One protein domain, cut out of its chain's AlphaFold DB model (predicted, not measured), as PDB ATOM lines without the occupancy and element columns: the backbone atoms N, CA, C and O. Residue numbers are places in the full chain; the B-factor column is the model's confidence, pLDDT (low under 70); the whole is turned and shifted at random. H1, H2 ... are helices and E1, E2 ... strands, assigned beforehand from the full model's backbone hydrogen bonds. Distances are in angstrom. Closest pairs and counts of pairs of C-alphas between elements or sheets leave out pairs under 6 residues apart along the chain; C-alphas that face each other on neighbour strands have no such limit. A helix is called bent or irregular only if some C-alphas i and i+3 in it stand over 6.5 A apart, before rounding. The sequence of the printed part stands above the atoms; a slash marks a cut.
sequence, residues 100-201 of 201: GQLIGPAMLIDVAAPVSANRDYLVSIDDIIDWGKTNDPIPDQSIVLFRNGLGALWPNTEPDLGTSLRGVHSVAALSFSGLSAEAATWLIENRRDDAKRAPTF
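What this domain is: This is residues 100 to 201 of the 201 residues of the protein "Putative cyclase" of marine gamma proteobacterium HTCC2143 (UniProt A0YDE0). A short ribbon of two parallel strands, E1 and E2, makes the middle of a loosely built domain, with H2 and H6 to one side of it. The short helices H1, H3, H4 and H5 gather toward the end where the strands finish, with H5 the farthest out, and at the opposite end the tail of residues 194 to 201 sticks out. The printed part has 102 residues, with six named helices and two named strands in the order E1 H1 H2 E2 H3 H4 H5 H6. The class is mixed, helices and strands, with under half of the residues in named elements. The whole is loose, with a radius of gyration of the C-alphas of 16.1 A and spans of 47 by 32 by 25 A.

How they stand to each other: E1, residues 106 to 110, and E2, residues 143 to 147, are parallel neighbours at 22 degrees; N 107 and O 143 are 2.9 A apart and N 145 and O 107 2.8 A, both within hydrogen-bond range. H1, residues 112 to 117, and H2, residues 125 to 132, stand between them in the chain in a strand-helix-strand unit, two parallel neighbour strands joined through helices, with a right-handed crossover. The closest C-alphas of E1 and H2 are those of Ile 109 and Trp 131, 6.7 A apart. H2 and H6, residues 181 to 189, only just touch, with 3 pairs of C-alphas within 8 A, the closest Ile 125 and Ala 183 at 4.8 A; they run the same way at a steep tilt of 51 degrees. Residues 122 to 123 pair with residues 178 to 179, parallel. H1 and H3, residues 150 to 153, are close but not clearly touching, with the C-alphas of Ala 112 and Leu 150 7.9 A apart. H3 and H4, residues 157 to 161, touch only at the corner, the closest C-alphas being those of Leu 153 and Asp 160, 5.4 A. H5, residues 168 to 173, touches no helix. Every O i to N i+4 pair is within hydrogen-bond range in H1, H2, H4 and H6; H5 has 0 of 2, with 1 of 3 O i to N i+3 pairs, and H3 is too short for an i+4 pair.

Where its parts are: E1 begins at C-alpha 106 (-5.907, -4.617, 9.968) and is 12.8 A long; E2 is 12.7 A. H6, the longest helix, is 12.3 A long and ends at C-alpha 189 (-20.239, 6.156, 7.797). H2 is 10.7 A, H5 10.2 A and H1 8.8 A long; H3 and H4 are 5.7 A each. H5 is neither bent nor irregular, but only just: C-alphas 169 and 172 are 6.3 A apart.

The domain as a whole: The C-alphas farthest apart are those of Ser 164 and Ala 195, 47.2 A. Without residues 194 to 201, which stand free, the body spans 42 by 30 by 24 A. The printed part has no cut and no long link between named elements. Residues 192 to 201, up to the chain's last residue, have pLDDT under 70.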
ATOM      1  N   GLY A 100     -13.729 -13.896   2.568       88.88
ATOM      2  CA  GLY A 100     -13.159 -12.582   2.258       88.88
ATOM      3  C   GLY A 100     -13.452 -11.510   3.313       88.88
ATOM      4  O   GLY A 100     -12.758 -10.508   3.351       88.88
ATOM      5  N   GLN A 101     -14.450 -11.714   4.180       88.69
ATOM      6  CA  GLN A 101     -14.715 -10.840   5.330       88.69
ATOM      7  C   GLN A 101     -13.934 -11.260   6.582       88.69
ATOM      8  O   GLN A 101     -13.869 -10.492   7.536       88.69
ATOM      9  N   LEU A 102     -13.356 -12.465   6.590       90.62
ATOM     10  CA  LEU A 102     -12.552 -12.993   7.699       90.62
ATOM     11  C   LEU A 102     -11.050 -12.737   7.511       90.62
ATOM     12  O   LEU A 102     -10.256 -13.045   8.396       90.62
ATOM     13  N   ILE A 103     -10.647 -12.210   6.352       91.25
ATOM     14  CA  ILE A 103      -9.252 -11.958   5.991       91.25
ATOM     15  C   ILE A 103      -9.176 -10.581   5.344       91.25
ATOM     16  O   ILE A 103      -9.809 -10.336   4.321       91.25
ATOM     17  N   GLY A 104      -8.362  -9.695   5.905       91.00
ATOM     18  CA  GLY A 104      -8.198  -8.352   5.370       91.00
ATOM     19  C   GLY A 104      -7.072  -7.584   6.051       91.00
ATOM     20  O   GLY A 104      -6.487  -8.072   7.022       91.00
ATOM     21  N   PRO A 105      -6.751  -6.380   5.548       91.94
ATOM     22  CA  PRO A 105      -5.842  -5.479   6.239       91.94
ATOM     23  C   PRO A 105      -6.404  -5.143   7.623       91.94
ATOM     24  O   PRO A 105      -7.613  -4.980   7.783       91.94
ATOM     25  N   ALA A 106      -5.531  -5.006   8.615       92.69
ATOM     26  CA  ALA A 106      -5.907  -4.617   9.968       92.69
ATOM     27  C   ALA A 106      -5.142  -3.360  10.388       92.69
ATOM     28  O   ALA A 106      -3.941  -3.262  10.143       92.69
ATOM     29  N   MET A 107      -5.834  -2.423  11.031       93.62
ATOM     30  CA  MET A 107      -5.237  -1.244  11.660       93.62
ATOM     31  C   MET A 107      -5.320  -1.383  13.174       93.62
ATOM     32  O   MET A 107      -6.371  -1.746  13.697       93.62
ATOM     33  N   LEU A 108      -4.224  -1.089  13.872       96.00
ATOM     34  CA  LEU A 108      -4.156  -1.131  15.331       96.00
ATOM     35  C   LEU A 108      -4.173   0.293  15.892       96.00
ATOM     36  O   LEU A 108      -3.209   1.037  15.720       96.00
ATOM     37  N   ILE A 109      -5.248   0.645  16.592       97.06
ATOM     38  CA  ILE A 109      -5.381   1.903  17.327       97.06
ATOM     39  C   ILE A 109      -5.130   1.600  18.805       97.06
ATOM     40  O   ILE A 109      -5.893   0.870  19.441       97.06
ATOM     41  N   ASP A 110      -4.025   2.114  19.344       97.62
ATOM     42  CA  ASP A 110      -3.654   1.915  20.746       97.62
ATOM     43  C   ASP A 110      -4.284   2.994  21.630       97.62
ATOM     44  O   ASP A 110      -3.982   4.178  21.500       97.62
ATOM     45  N   VAL A 111      -5.159   2.556  22.531       98.00
ATOM     46  CA  VAL A 111      -5.887   3.380  23.503       98.00
ATOM     47  C   VAL A 111      -5.613   2.909  24.935       98.00
ATOM     48  O   VAL A 111      -6.353   3.234  25.861       98.00
ATOM     49  N   ALA A 112      -4.540   2.144  25.164       97.94
ATOM     50  CA  ALA A 112      -4.244   1.593  26.484       97.94
ATOM     51  C   ALA A 112      -3.959   2.685  27.528       97.94
ATOM     52  O   ALA A 112      -4.327   2.539  28.692       97.94
ATOM     53  N   ALA A 113      -3.339   3.799  27.126       97.69
ATOM     54  CA  ALA A 113      -3.051   4.914  28.027       97.69
ATOM     55  C   ALA A 113      -4.330   5.560  28.610       97.69
ATOM     56  O   ALA A 113      -4.454   5.572  29.838       97.69
ATOM     57  N   PRO A 114      -5.304   6.043  27.809       97.69
ATOM     58  CA  PRO A 114      -6.546   6.579  28.366       97.69
ATOM     59  C   PRO A 114      -7.365   5.524  29.128       97.69
ATOM     60  O   PRO A 114      -7.894   5.840  30.192       97.69
ATOM     61  N   VAL A 115      -7.386   4.263  28.677       97.94
ATOM     62  CA  VAL A 115      -8.066   3.164  29.394       97.94
ATOM     63  C   VAL A 115      -7.425   2.875  30.757       97.94
ATOM     64  O   VAL A 115      -8.117   2.590  31.730       97.94
ATOM     65  N   SER A 116      -6.100   2.999  30.878       96.56
ATOM     66  CA  SER A 116      -5.415   2.828  32.168       96.56
ATOM     67  C   SER A 116      -5.774   3.918  33.185       96.56
ATOM     68  O   SER A 116      -5.764   3.664  34.388       96.56
ATOM     69  N   ALA A 117      -6.112   5.121  32.709       97.50
ATOM     70  CA  ALA A 117      -6.551   6.235  33.545       97.50
ATOM     71  C   ALA A 117      -8.054   6.175  33.863       97.50
ATOM     72  O   ALA A 117      -8.480   6.629  34.925       97.50
ATOM     73  N   ASN A 118      -8.853   5.615  32.954       97.50
ATOM     74  CA  ASN A 118     -10.277   5.382  33.125       97.50
ATOM     75  C   ASN A 118     -10.647   4.023  32.526       97.50
ATOM     76  O   ASN A 118     -10.727   3.871  31.312       97.50
ATOM     77  N   ARG A 119     -10.928   3.043  33.384       95.38
ATOM     78  CA  ARG A 119     -11.273   1.688  32.951       95.38
ATOM     79  C   ARG A 119     -12.493   1.646  32.025       95.38
ATOM     80  O   ARG A 119     -12.493   0.853  31.093       95.38
ATOM     81  N   ASP A 120     -13.469   2.524  32.250       97.56
ATOM     82  CA  ASP A 120     -14.701   2.643  31.457       97.56
ATOM     83  C   ASP A 120     -14.548   3.643  30.299       97.56
ATOM     84  O   ASP A 120     -15.521   4.234  29.826       97.56
ATOM     85  N   TYR A 121     -13.312   3.904  29.866       98.44
ATOM     86  CA  TYR A 121     -13.049   4.820  28.767       98.44
ATOM     87  C   TYR A 121     -13.755   4.357  27.492       98.44
ATOM     88  O   TYR A 121     -13.624   3.207  27.063       98.44
ATOM     89  N   LEU A 122     -14.490   5.285  26.883       98.56
ATOM     90  CA  LEU A 122     -15.116   5.093  25.587       98.56
ATOM     91  C   LEU A 122     -14.231   5.726  24.523       98.56
ATOM     92  O   LEU A 122     -14.057   6.944  24.513       98.56
ATOM     93  N   VAL A 123     -13.698   4.895  23.627       98.31
ATOM     94  CA  VAL A 123     -12.915   5.352  22.480       98.31
ATOM     95  C   VAL A 123     -13.763   6.301  21.646       98.31
ATOM     96  O   VAL A 123     -14.881   5.969  21.244       98.31
ATOM     97  N   SER A 124     -13.222   7.486  21.413       97.94
ATOM     98  CA  SER A 124     -13.874   8.618  20.777       97.94
ATOM     99  C   SER A 124     -13.516   8.734  19.294       97.94
ATOM    100  O   SER A 124     -12.623   8.060  18.778       97.94
ATOM    101  N   ILE A 125     -14.215   9.628  18.589       96.50
ATOM    102  CA  ILE A 125     -13.855  10.010  17.215       96.50
ATOM    103  C   ILE A 125     -12.474  10.680  17.196       96.50
ATOM    104  O   ILE A 125     -11.684  10.417  16.289       96.50
ATOM    105  N   ASP A 126     -12.169  11.500  18.204       96.62
ATOM    106  CA  ASP A 126     -10.898  12.220  18.293       96.62
ATOM    107  C   ASP A 126      -9.715  11.254  18.400       96.62
ATOM    108  O   ASP A 126      -8.722  11.465  17.713       96.62
ATOM    109  N   ASP A 127      -9.841  10.140  19.135       96.62
ATOM    110  CA  ASP A 127      -8.791   9.106  19.189       96.62
ATOM    111  C   ASP A 127      -8.470   8.541  17.800       96.62
ATOM    112  O   ASP A 127      -7.310   8.314  17.451       96.62
ATOM    113  N   ILE A 128      -9.505   8.322  16.986       95.00
ATOM    114  CA  ILE A 128      -9.373   7.760  15.639       95.00
ATOM    115  C   ILE A 128      -8.760   8.793  14.684       95.00
ATOM    116  O   ILE A 128      -7.880   8.457  13.887       95.00
ATOM    117  N   ILE A 129      -9.195  10.054  14.768       93.31
ATOM    118  CA  ILE A 129      -8.651  11.158  13.967       93.31
ATOM    119  C   ILE A 129      -7.192  11.424  14.341       93.31
ATOM    120  O   ILE A 129      -6.352  11.581  13.455       93.31
ATOM    121  N   ASP A 130      -6.880  11.467  15.634       94.75
ATOM    122  CA  ASP A 130      -5.537  11.721  16.143       94.75
ATOM    123  C   ASP A 130      -4.573  10.605  15.755       94.75
ATOM    124  O   ASP A 130      -3.470  10.894  15.286       94.75
ATOM    125  N   TRP A 131      -5.010   9.346  15.842       95.25
ATOM    126  CA  TRP A 131      -4.269   8.213  15.293       95.25
ATOM    127  C   TRP A 131      -3.988   8.402  13.793       95.25
ATOM    128  O   TRP A 131      -2.859   8.206  13.342       95.25
ATOM    129  N   GLY A 132      -4.973   8.870  13.022       91.75
ATOM    130  CA  GLY A 132      -4.836   9.116  11.584       91.75
ATOM    131  C   GLY A 132      -3.890  10.263  11.201       91.75
ATOM    132  O   GLY A 132      -3.496  10.358  10.044       91.75
ATOM    133  N   LYS A 133      -3.476  11.133  12.137       93.38
ATOM    134  CA  LYS A 133      -2.523  12.227  11.845       93.38
ATOM    135  C   LYS A 133      -1.105  11.730  11.569       93.38
ATOM    136  O   LYS A 133      -0.327  12.439  10.934       93.38
ATOM    137  N   THR A 134      -0.750  10.556  12.088       93.81
ATOM    138  CA  THR A 134       0.604   9.984  12.001       93.81
ATOM    139  C   THR A 134       0.642   8.607  11.344       93.81
ATOM    140  O   THR A 134       1.730   8.069  11.151       93.81
ATOM    141  N   ASN A 135      -0.517   8.055  10.981       92.69
ATOM    142  CA  ASN A 135      -0.666   6.757  10.331       92.69
ATOM    143  C   ASN A 135      -1.335   6.912   8.961       92.69
ATOM    144  O   ASN A 135      -1.917   7.953   8.650       92.69
ATOM    145  N   ASP A 136      -1.261   5.861   8.145       88.44
ATOM    146  CA  ASP A 136      -1.969   5.831   6.870       88.44
ATOM    147  C   ASP A 136      -3.493   5.900   7.082       88.44
ATOM    148  O   ASP A 136      -4.007   5.406   8.097       88.44
ATOM    149  N   PRO A 137      -4.241   6.480   6.123       86.75
ATOM    150  CA  PRO A 137      -5.693   6.437   6.140       86.75
ATOM    151  C   PRO A 137      -6.188   5.005   6.289       86.75
ATOM    152  O   PRO A 137      -5.629   4.074   5.707       86.75
ATOM    153  N   ILE A 138      -7.262   4.834   7.053       87.50
ATOM    154  CA  ILE A 138      -7.771   3.498   7.317       87.50
ATOM    155  C   ILE A 138      -8.394   2.945   6.030       87.50
ATOM    156  O   ILE A 138      -9.337   3.558   5.528       87.50
ATOM    157  N   PRO A 139      -7.895   1.819   5.486       86.56
ATOM    158  CA  PRO A 139      -8.402   1.298   4.227       86.56
ATOM    159  C   PRO A 139      -9.860   0.848   4.332       86.56
ATOM    160  O   PRO A 139     -10.317   0.378   5.380       86.56
ATOM    161  N   ASP A 140     -10.568   0.899   3.208       84.00
ATOM    162  CA  ASP A 140     -11.883   0.281   3.103       84.00
ATOM    163  C   ASP A 140     -11.813  -1.220   3.366       84.00
ATOM    164  O   ASP A 140     -10.832  -1.894   3.043       84.00
ATOM    165  N   GLN A 141     -12.894  -1.748   3.943       84.12
ATOM    166  CA  GLN A 141     -13.020  -3.166   4.291       84.12
ATOM    167  C   GLN A 141     -11.880  -3.683   5.196       84.12
ATOM    168  O   GLN A 141     -11.625  -4.887   5.240       84.12
ATOM    169  N   SER A 142     -11.202  -2.793   5.932       89.75
ATOM    170  CA  SER A 142     -10.190  -3.174   6.912       89.75
ATOM    171  C   SER A 142     -10.806  -3.567   8.254       89.75
ATOM    172  O   SER A 142     -11.848  -3.059   8.675       89.75
ATOM    173  N   ILE A 143     -10.083  -4.409   8.982       92.06
ATOM    174  CA  ILE A 143     -10.315  -4.689  10.395       92.06
ATOM    175  C   ILE A 143      -9.716  -3.537  11.214       92.06
ATOM    176  O   ILE A 143      -8.656  -3.003  10.878       92.06
ATOM    177  N   VAL A 144     -10.394  -3.128  12.285       94.56
ATOM    178  CA  VAL A 144      -9.882  -2.144  13.252       94.56
ATOM    179  C   VAL A 144      -9.746  -2.832  14.582       94.56
ATOM    180  O   VAL A 144     -10.728  -3.320  15.133       94.56
ATOM    181  N   LEU A 145      -8.529  -2.859  15.090       96.62
ATOM    182  CA  LEU A 145      -8.207  -3.425  16.379       96.62
ATOM    183  C   LEU A 145      -7.967  -2.270  17.345       96.62
ATOM    184  O   LEU A 145      -7.067  -1.460  17.132       96.62
ATOM    185  N   PHE A 146      -8.760  -2.205  18.411       97.38
ATOM    186  CA  PHE A 146      -8.528  -1.276  19.512       97.38
ATOM    187  C   PHE A 146      -7.748  -1.989  20.611       97.38
ATOM    188  O   PHE A 146      -8.262  -2.890  21.273       97.38
ATOM    189  N   ARG A 147      -6.488  -1.598  20.816       97.69
ATOM    190  CA  ARG A 147      -5.672  -2.124  21.913       97.69
ATOM    191  C   ARG A 147      -5.937  -1.301  23.168       97.69
ATOM    192  O   ARG A 147      -5.412  -0.206  23.308       97.69
ATOM    193  N   ASN A 148      -6.730  -1.850  24.083       96.56
ATOM    194  CA  ASN A 148      -7.096  -1.209  25.353       96.56
ATOM    195  C   ASN A 148      -6.229  -1.643  26.554       96.56
ATOM    196  O   ASN A 148      -6.309  -1.047  27.620       96.56
ATOM    197  N   GLY A 149      -5.411  -2.688  26.398       96.00
ATOM    198  CA  GLY A 149      -4.541  -3.221  27.452       96.00
ATOM    199  C   GLY A 149      -5.216  -4.151  28.471       96.00
ATOM    200  O   GLY A 149      -4.497  -4.841  29.192       96.00
ATOM    201  N   LEU A 150      -6.551  -4.248  28.499       95.50
ATOM    202  CA  LEU A 150      -7.287  -5.092  29.456       95.50
ATOM    203  C   LEU A 150      -7.016  -6.586  29.258       95.50
ATOM    204  O   LEU A 150      -6.988  -7.331  30.228       95.50
ATOM    205  N   GLY A 151      -6.687  -7.003  28.033       94.38
ATOM    206  CA  GLY A 151      -6.334  -8.392  27.729       94.38
ATOM    207  C   GLY A 151      -5.160  -8.961  28.546       94.38
ATOM    208  O   GLY A 151      -5.068 -10.169  28.737       94.38
ATOM    209  N   ALA A 152      -4.291  -8.112  29.109       95.31
ATOM    210  CA  ALA A 152      -3.232  -8.556  30.021       95.31
ATOM    211  C   ALA A 152      -3.760  -9.109  31.363       95.31
ATOM    212  O   ALA A 152      -2.988  -9.682  32.131       95.31
ATOM    213  N   LEU A 153      -5.047  -8.912  31.663       95.12
ATOM    214  CA  LEU A 153      -5.708  -9.365  32.885       95.12
ATOM    215  C   LEU A 153      -6.284 -10.781  32.748       95.12
ATOM    216  O   LEU A 153      -6.564 -11.423  33.764       95.12
ATOM    217  N   TRP A 154      -6.393 -11.296  31.522       95.06
ATOM    218  CA  TRP A 154      -6.822 -12.661  31.235       95.06
ATOM    219  C   TRP A 154      -5.917 -13.706  31.922       95.06
ATOM    220  O   TRP A 154      -4.693 -13.537  31.921       95.06
ATOM    221  N   PRO A 155      -6.454 -14.816  32.475       95.75
ATOM    222  CA  PRO A 155      -7.863 -15.236  32.509       95.75
ATOM    223  C   PRO A 155      -8.633 -14.769  33.763       95.75
ATOM    224  O   PRO A 155      -9.634 -15.368  34.143       95.75
ATOM    225  N   ASN A 156      -8.177 -13.732  34.470       95.62
ATOM    226  CA  ASN A 156      -8.789 -13.349  35.743       95.62
ATOM    227  C   ASN A 156     -10.101 -12.582  35.517       95.62
ATOM    228  O   ASN A 156     -10.078 -11.382  35.261       95.62
ATOM    229  N   THR A 157     -11.244 -13.256  35.681       93.44
ATOM    230  CA  THR A 157     -12.590 -12.706  35.418       93.44
ATOM    231  C   THR A 157     -12.865 -11.355  36.074       93.44
ATOM    232  O   THR A 157     -13.351 -10.451  35.406       93.44
ATOM    233  N   GLU A 158     -12.572 -11.181  37.366       94.69
ATOM    234  CA  GLU A 158     -12.874  -9.916  38.055       94.69
ATOM    235  C   GLU A 158     -12.012  -8.750  37.544       94.69
ATOM    236  O   GLU A 158     -12.579  -7.724  37.172       94.69
ATOM    237  N   PRO A 159     -10.679  -8.883  37.432       93.19
ATOM    238  CA  PRO A 159      -9.865  -7.893  36.737       93.19
ATOM    239  C   PRO A 159     -10.250  -7.669  35.267       93.19
ATOM    240  O   PRO A 159     -10.133  -6.544  34.793       93.19
ATOM    241  N   ASP A 160     -10.700  -8.686  34.534       93.94
ATOM    242  CA  ASP A 160     -11.025  -8.585  33.103       93.94
ATOM    243  C   ASP A 160     -12.382  -7.907  32.848       93.94
ATOM    244  O   ASP A 160     -12.448  -6.918  32.123       93.94
ATOM    245  N   LEU A 161     -13.440  -8.334  33.547       95.50
ATOM    246  CA  LEU A 161     -14.807  -7.814  33.405       95.50
ATOM    247  C   LEU A 161     -15.152  -6.672  34.371       95.50
ATOM    248  O   LEU A 161     -16.210  -6.057  34.247       95.50
ATOM    249  N   GLY A 162     -14.300  -6.404  35.360       95.50
ATOM    250  CA  GLY A 162     -14.562  -5.453  36.443       95.50
ATOM    251  C   GLY A 162     -15.441  -6.017  37.566       95.50
ATOM    252  O   GLY A 162     -15.738  -5.312  38.526       95.50
ATOM    253  N   THR A 163     -15.862  -7.281  37.467       95.00
ATOM    254  CA  THR A 163     -16.691  -7.953  38.471       95.00
ATOM    255  C   THR A 163     -16.563  -9.472  38.377       95.00
ATOM    256  O   THR A 163     -16.358 -10.027  37.301       95.00
ATOM    257  N   SER A 164     -16.713 -10.162  39.508       93.88
ATOM    258  CA  SER A 164     -16.869 -11.624  39.571       93.88
ATOM    259  C   SER A 164     -18.336 -12.074  39.588       93.88
ATOM    260  O   SER A 164     -18.614 -13.276  39.610       93.88
ATOM    261  N   LEU A 165     -19.290 -11.134  39.602       95.69
ATOM    262  CA  LEU A 165     -20.714 -11.457  39.630       95.69
ATOM    263  C   LEU A 165     -21.132 -12.191  38.348       95.69
ATOM    264  O   LEU A 165     -20.668 -11.884  37.254       95.69
ATOM    265  N   ARG A 166     -22.063 -13.140  38.487       94.75
ATOM    266  CA  ARG A 166     -22.676 -13.879  37.372       94.75
ATOM    267  C   ARG A 166     -24.192 -13.712  37.349       94.75
ATOM    268  O   ARG A 166     -24.804 -13.291  38.331       94.75
ATOM    269  N   GLY A 167     -24.803 -14.088  36.228       94.88
ATOM    270  CA  GLY A 167     -26.247 -14.014  36.007       94.88
ATOM    271  C   GLY A 167     -26.718 -12.618  35.597       94.88
ATOM    272  O   GLY A 167     -25.943 -11.673  35.537       94.88
ATOM    273  N   VAL A 168     -28.007 -12.470  35.293       93.75
ATOM    274  CA  VAL A 168     -28.548 -11.270  34.617       93.75
ATOM    275  C   VAL A 168     -28.278  -9.949  35.351       93.75
ATOM    276  O   VAL A 168     -28.114  -8.912  34.720       93.75
ATOM    277  N   HIS A 169     -28.173  -9.981  36.681       90.44
ATOM    278  CA  HIS A 169     -27.916  -8.794  37.500       90.44
ATOM    279  C   HIS A 169     -26.462  -8.307  37.441       90.44
ATOM    280  O   HIS A 169     -26.193  -7.159  37.786       90.44
ATOM    281  N   SER A 170     -25.531  -9.155  37.002       92.94
ATOM    282  CA  SER A 170     -24.107  -8.812  36.910       92.94
ATOM    283  C   SER A 170     -23.779  -7.868  35.753       92.94
ATOM    284  O   SER A 170     -22.769  -7.179  35.817       92.94
ATOM    285  N   VAL A 171     -24.645  -7.774  34.735       94.12
ATOM    286  CA  VAL A 171     -24.423  -6.911  33.560       94.12
ATOM    287  C   VAL A 171     -24.245  -5.447  33.972       94.12
ATOM    288  O   VAL A 171     -23.396  -4.752  33.430       94.12
ATOM    289  N   ALA A 172     -24.987  -4.989  34.984       95.19
ATOM    290  CA  ALA A 172     -24.870  -3.627  35.508       95.19
ATOM    291  C   ALA A 172     -23.587  -3.378  36.328       95.19
ATOM    292  O   ALA A 172     -23.295  -2.232  36.651       95.19
ATOM    293  N   ALA A 173     -22.858  -4.435  36.698       96.12
ATOM    294  CA  ALA A 173     -21.604  -4.363  37.445       96.12
ATOM    295  C   ALA A 173     -20.364  -4.515  36.548       96.12
ATOM    296  O   ALA A 173     -19.244  -4.469  37.055       96.12
ATOM    297  N   LEU A 174     -20.552  -4.720  35.242       96.94
ATOM    298  CA  LEU A 174     -19.459  -4.754  34.280       96.94
ATOM    299  C   LEU A 174     -18.763  -3.393  34.222       96.94
ATOM    300  O   LEU A 174     -19.416  -2.350  34.208       96.94
ATOM    301  N   SER A 175     -17.438  -3.423  34.164       96.88
ATOM    302  CA  SER A 175     -16.604  -2.242  33.987       96.88
ATOM    303  C   SER A 175     -15.429  -2.613  33.097       96.88
ATOM    304  O   SER A 175     -14.589  -3.436  33.468       96.88
ATOM    305  N   PHE A 176     -15.402  -2.046  31.899       96.62
ATOM    306  CA  PHE A 176     -14.353  -2.207  30.899       96.62
ATOM    307  C   PHE A 176     -14.535  -1.160  29.796       96.62
ATOM    308  O   PHE A 176     -15.614  -0.596  29.609       96.62
ATOM    309  N   SER A 177     -13.466  -0.910  29.045       97.31
ATOM    310  CA  SER A 177     -13.466   0.089  27.981       97.31
ATOM    311  C   SER A 177     -14.389  -0.320  26.839       97.31
ATOM    312  O   SER A 177     -14.465  -1.505  26.512       97.31
ATOM    313  N   GLY A 178     -14.967   0.650  26.144       96.88
ATOM    314  CA  GLY A 178     -15.797   0.406  24.969       96.88
ATOM    315  C   GLY A 178     -15.498   1.373  23.834       96.88
ATOM    316  O   GLY A 178     -14.637   2.243  23.937       96.88
ATOM    317  N   LEU A 179     -16.237   1.235  22.741       97.19
ATOM    318  CA  LEU A 179     -16.305   2.240  21.686       97.19
ATOM    319  C   LEU A 179     -17.491   3.166  21.977       97.19
ATOM    320  O   LEU A 179     -18.562   2.679  22.346       97.19
ATOM    321  N   SER A 180     -17.332   4.482  21.816       98.19
ATOM    322  CA  SER A 180     -18.477   5.394  21.925       98.19
ATOM    323  C   SER A 180     -19.479   5.130  20.790       98.19
ATOM    324  O   SER A 180     -19.106   4.690  19.698       98.19
ATOM    325  N   ALA A 181     -20.763   5.409  21.021       97.56
ATOM    326  CA  ALA A 181     -21.798   5.217  20.001       97.56
ATOM    327  C   ALA A 181     -21.546   6.089  18.755       97.56
ATOM    328  O   ALA A 181     -21.757   5.661  17.615       97.56
ATOM    329  N   GLU A 182     -21.047   7.304  18.970       97.75
ATOM    330  CA  GLU A 182     -20.669   8.251  17.926       97.75
ATOM    331  C   GLU A 182     -19.466   7.737  17.135       97.75
ATOM    332  O   GLU A 182     -19.494   7.767  15.909       97.75
ATOM    333  N   ALA A 183     -18.444   7.201  17.809       96.38
ATOM    334  CA  ALA A 183     -17.273   6.622  17.156       96.38
ATOM    335  C   ALA A 183     -17.632   5.379  16.325       96.38
ATOM    336  O   ALA A 183     -17.177   5.243  15.189       96.38
ATOM    337  N   ALA A 184     -18.508   4.507  16.839       95.31
ATOM    338  CA  ALA A 184     -19.027   3.355  16.100       95.31
ATOM    339  C   ALA A 184     -19.769   3.776  14.825       95.31
ATOM    340  O   ALA A 184     -19.519   3.237  13.746       95.31
ATOM    341  N   THR A 185     -20.641   4.779  14.936       94.81
ATOM    342  CA  THR A 185     -21.379   5.331  13.792       94.81
ATOM    343  C   THR A 185     -20.424   5.965  12.785       94.81
ATOM    344  O   THR A 185     -20.470   5.640  11.599       94.81
ATOM    345  N   TRP A 186     -19.495   6.795  13.263       93.38
ATOM    346  CA  TRP A 186     -18.516   7.485  12.434       93.38
ATOM    347  C   TRP A 186     -17.653   6.505  11.635       93.38
ATOM    348  O   TRP A 186     -17.469   6.708  10.438       93.38
ATOM    349  N   LEU A 187     -17.181   5.418  12.256       91.75
ATOM    350  CA  LEU A 187     -16.413   4.370  11.577       91.75
ATOM    351  C   LEU A 187     -17.208   3.695  10.463       91.75
ATOM    352  O   LEU A 187     -16.637   3.347   9.438       91.75
ATOM    353  N   ILE A 188     -18.509   3.493  10.647       89.38
ATOM    354  CA  ILE A 188     -19.355   2.885   9.621       89.38
ATOM    355  C   ILE A 188     -19.605   3.873   8.479       89.38
ATOM    356  O   ILE A 188     -19.565   3.484   7.316       89.38
ATOM    357  N   GLU A 189     -19.884   5.136   8.788       88.69
ATOM    358  CA  GLU A 189     -20.239   6.156   7.797       88.69
ATOM    359  C   GLU A 189     -19.032   6.637   6.988       88.69
ATOM    360  O   GLU A 189     -19.124   6.765   5.772       88.69
ATOM    361  N   ASN A 190     -17.880   6.826   7.632       82.69
ATOM    362  CA  ASN A 190     -16.662   7.353   7.003       82.69
ATOM    363  C   ASN A 190     -15.786   6.257   6.378       82.69
ATOM    364  O   ASN A 190     -14.660   6.522   5.972       82.69
ATOM    365  N   ARG A 191     -16.298   5.022   6.312       73.75
ATOM    366  CA  ARG A 191     -15.668   3.873   5.631       73.75
ATOM    367  C   ARG A 191     -16.592   3.178   4.641       73.75
ATOM    368  O   ARG A 191     -16.323   2.062   4.192       73.75
ATOM    369  N   ARG A 192     -17.743   3.788   4.360       58.47
ATOM    370  CA  ARG A 192     -18.642   3.345   3.302       58.47
ATOM    371  C   ARG A 192     -18.293   4.121   2.045       58.47
ATOM    372  O   ARG A 192     -18.773   5.228   1.843       58.47
ATOM    373  N   ASP A 193     -17.507   3.500   1.178       47.31
ATOM    374  CA  ASP A 193     -17.402   3.936  -0.206       47.31
ATOM    375  C   ASP A 193     -18.774   3.749  -0.891       47.31
ATOM    376  O   ASP A 193     -19.230   2.630  -1.153       47.31
ATOM    377  N   ASP A 194     -19.449   4.860  -1.200       41.38
ATOM    378  CA  ASP A 194     -20.779   4.916  -1.833       41.38
ATOM    379  C   ASP A 194     -20.850   4.257  -3.234       41.38
ATOM    380  O   ASP A 194     -21.921   4.159  -3.839       41.38
ATOM    381  N   ALA A 195     -19.734   3.757  -3.775       35.56
ATOM    382  CA  ALA A 195     -19.635   3.289  -5.157       35.56
ATOM    383  C   ALA A 195     -19.884   1.784  -5.379       35.56
ATOM    384  O   ALA A 195     -20.025   1.365  -6.530       35.56
ATOM    385  N   LYS A 196     -19.954   0.937  -4.338       39.41
ATOM    386  CA  LYS A 196     -20.162  -0.519  -4.513       39.41
ATOM    387  C   LYS A 196     -21.099  -1.112  -3.467       39.41
ATOM    388  O   LYS A 196     -20.710  -1.889  -2.601       39.41
ATOM    389  N   ARG A 197     -22.387  -0.802  -3.606       46.81
ATOM    390  CA  ARG A 197     -23.448  -1.578  -2.955       46.81
ATOM    391  C   ARG A 197     -23.497  -3.006  -3.514       46.81
ATOM    392  O   ARG A 197     -23.889  -3.206  -4.659       46.81
ATOM    393  N   ALA A 198     -23.260  -3.984  -2.646       30.02
ATOM    394  CA  ALA A 198     -24.249  -5.034  -2.415       30.02
ATOM    395  C   ALA A 198     -24.756  -4.879  -0.957       30.02
ATOM    396  O   ALA A 198     -23.935  -4.718  -0.055       30.02
ATOM    397  N   PRO A 199     -26.081  -4.821  -0.724       46.31
ATOM    398  CA  PRO A 199     -26.705  -4.447   0.559       46.31
ATOM    399  C   PRO A 199     -26.783  -5.673   1.515       46.31
ATOM    400  O   PRO A 199     -26.704  -6.793   1.028       46.31
ATOM    401  N   THR A 200     -26.965  -5.642   2.846       39.12
ATOM    402  CA  THR A 200     -27.223  -4.590   3.861       39.12
ATOM    403  C   THR A 200     -27.347  -5.246   5.257       39.12
ATOM    404  O   THR A 200     -28.419  -5.181   5.840       39.12
ATOM    405  N   PHE A 201     -26.313  -5.874   5.825       43.84
ATOM    406  CA  PHE A 201     -26.443  -6.697   7.048       43.84
ATOM    407  C   PHE A 201     -27.514  -7.800   6.986       43.84
ATOM    408  O   PHE A 201     -28.542  -7.680   6.280       43.84
TER     409      PHE A 201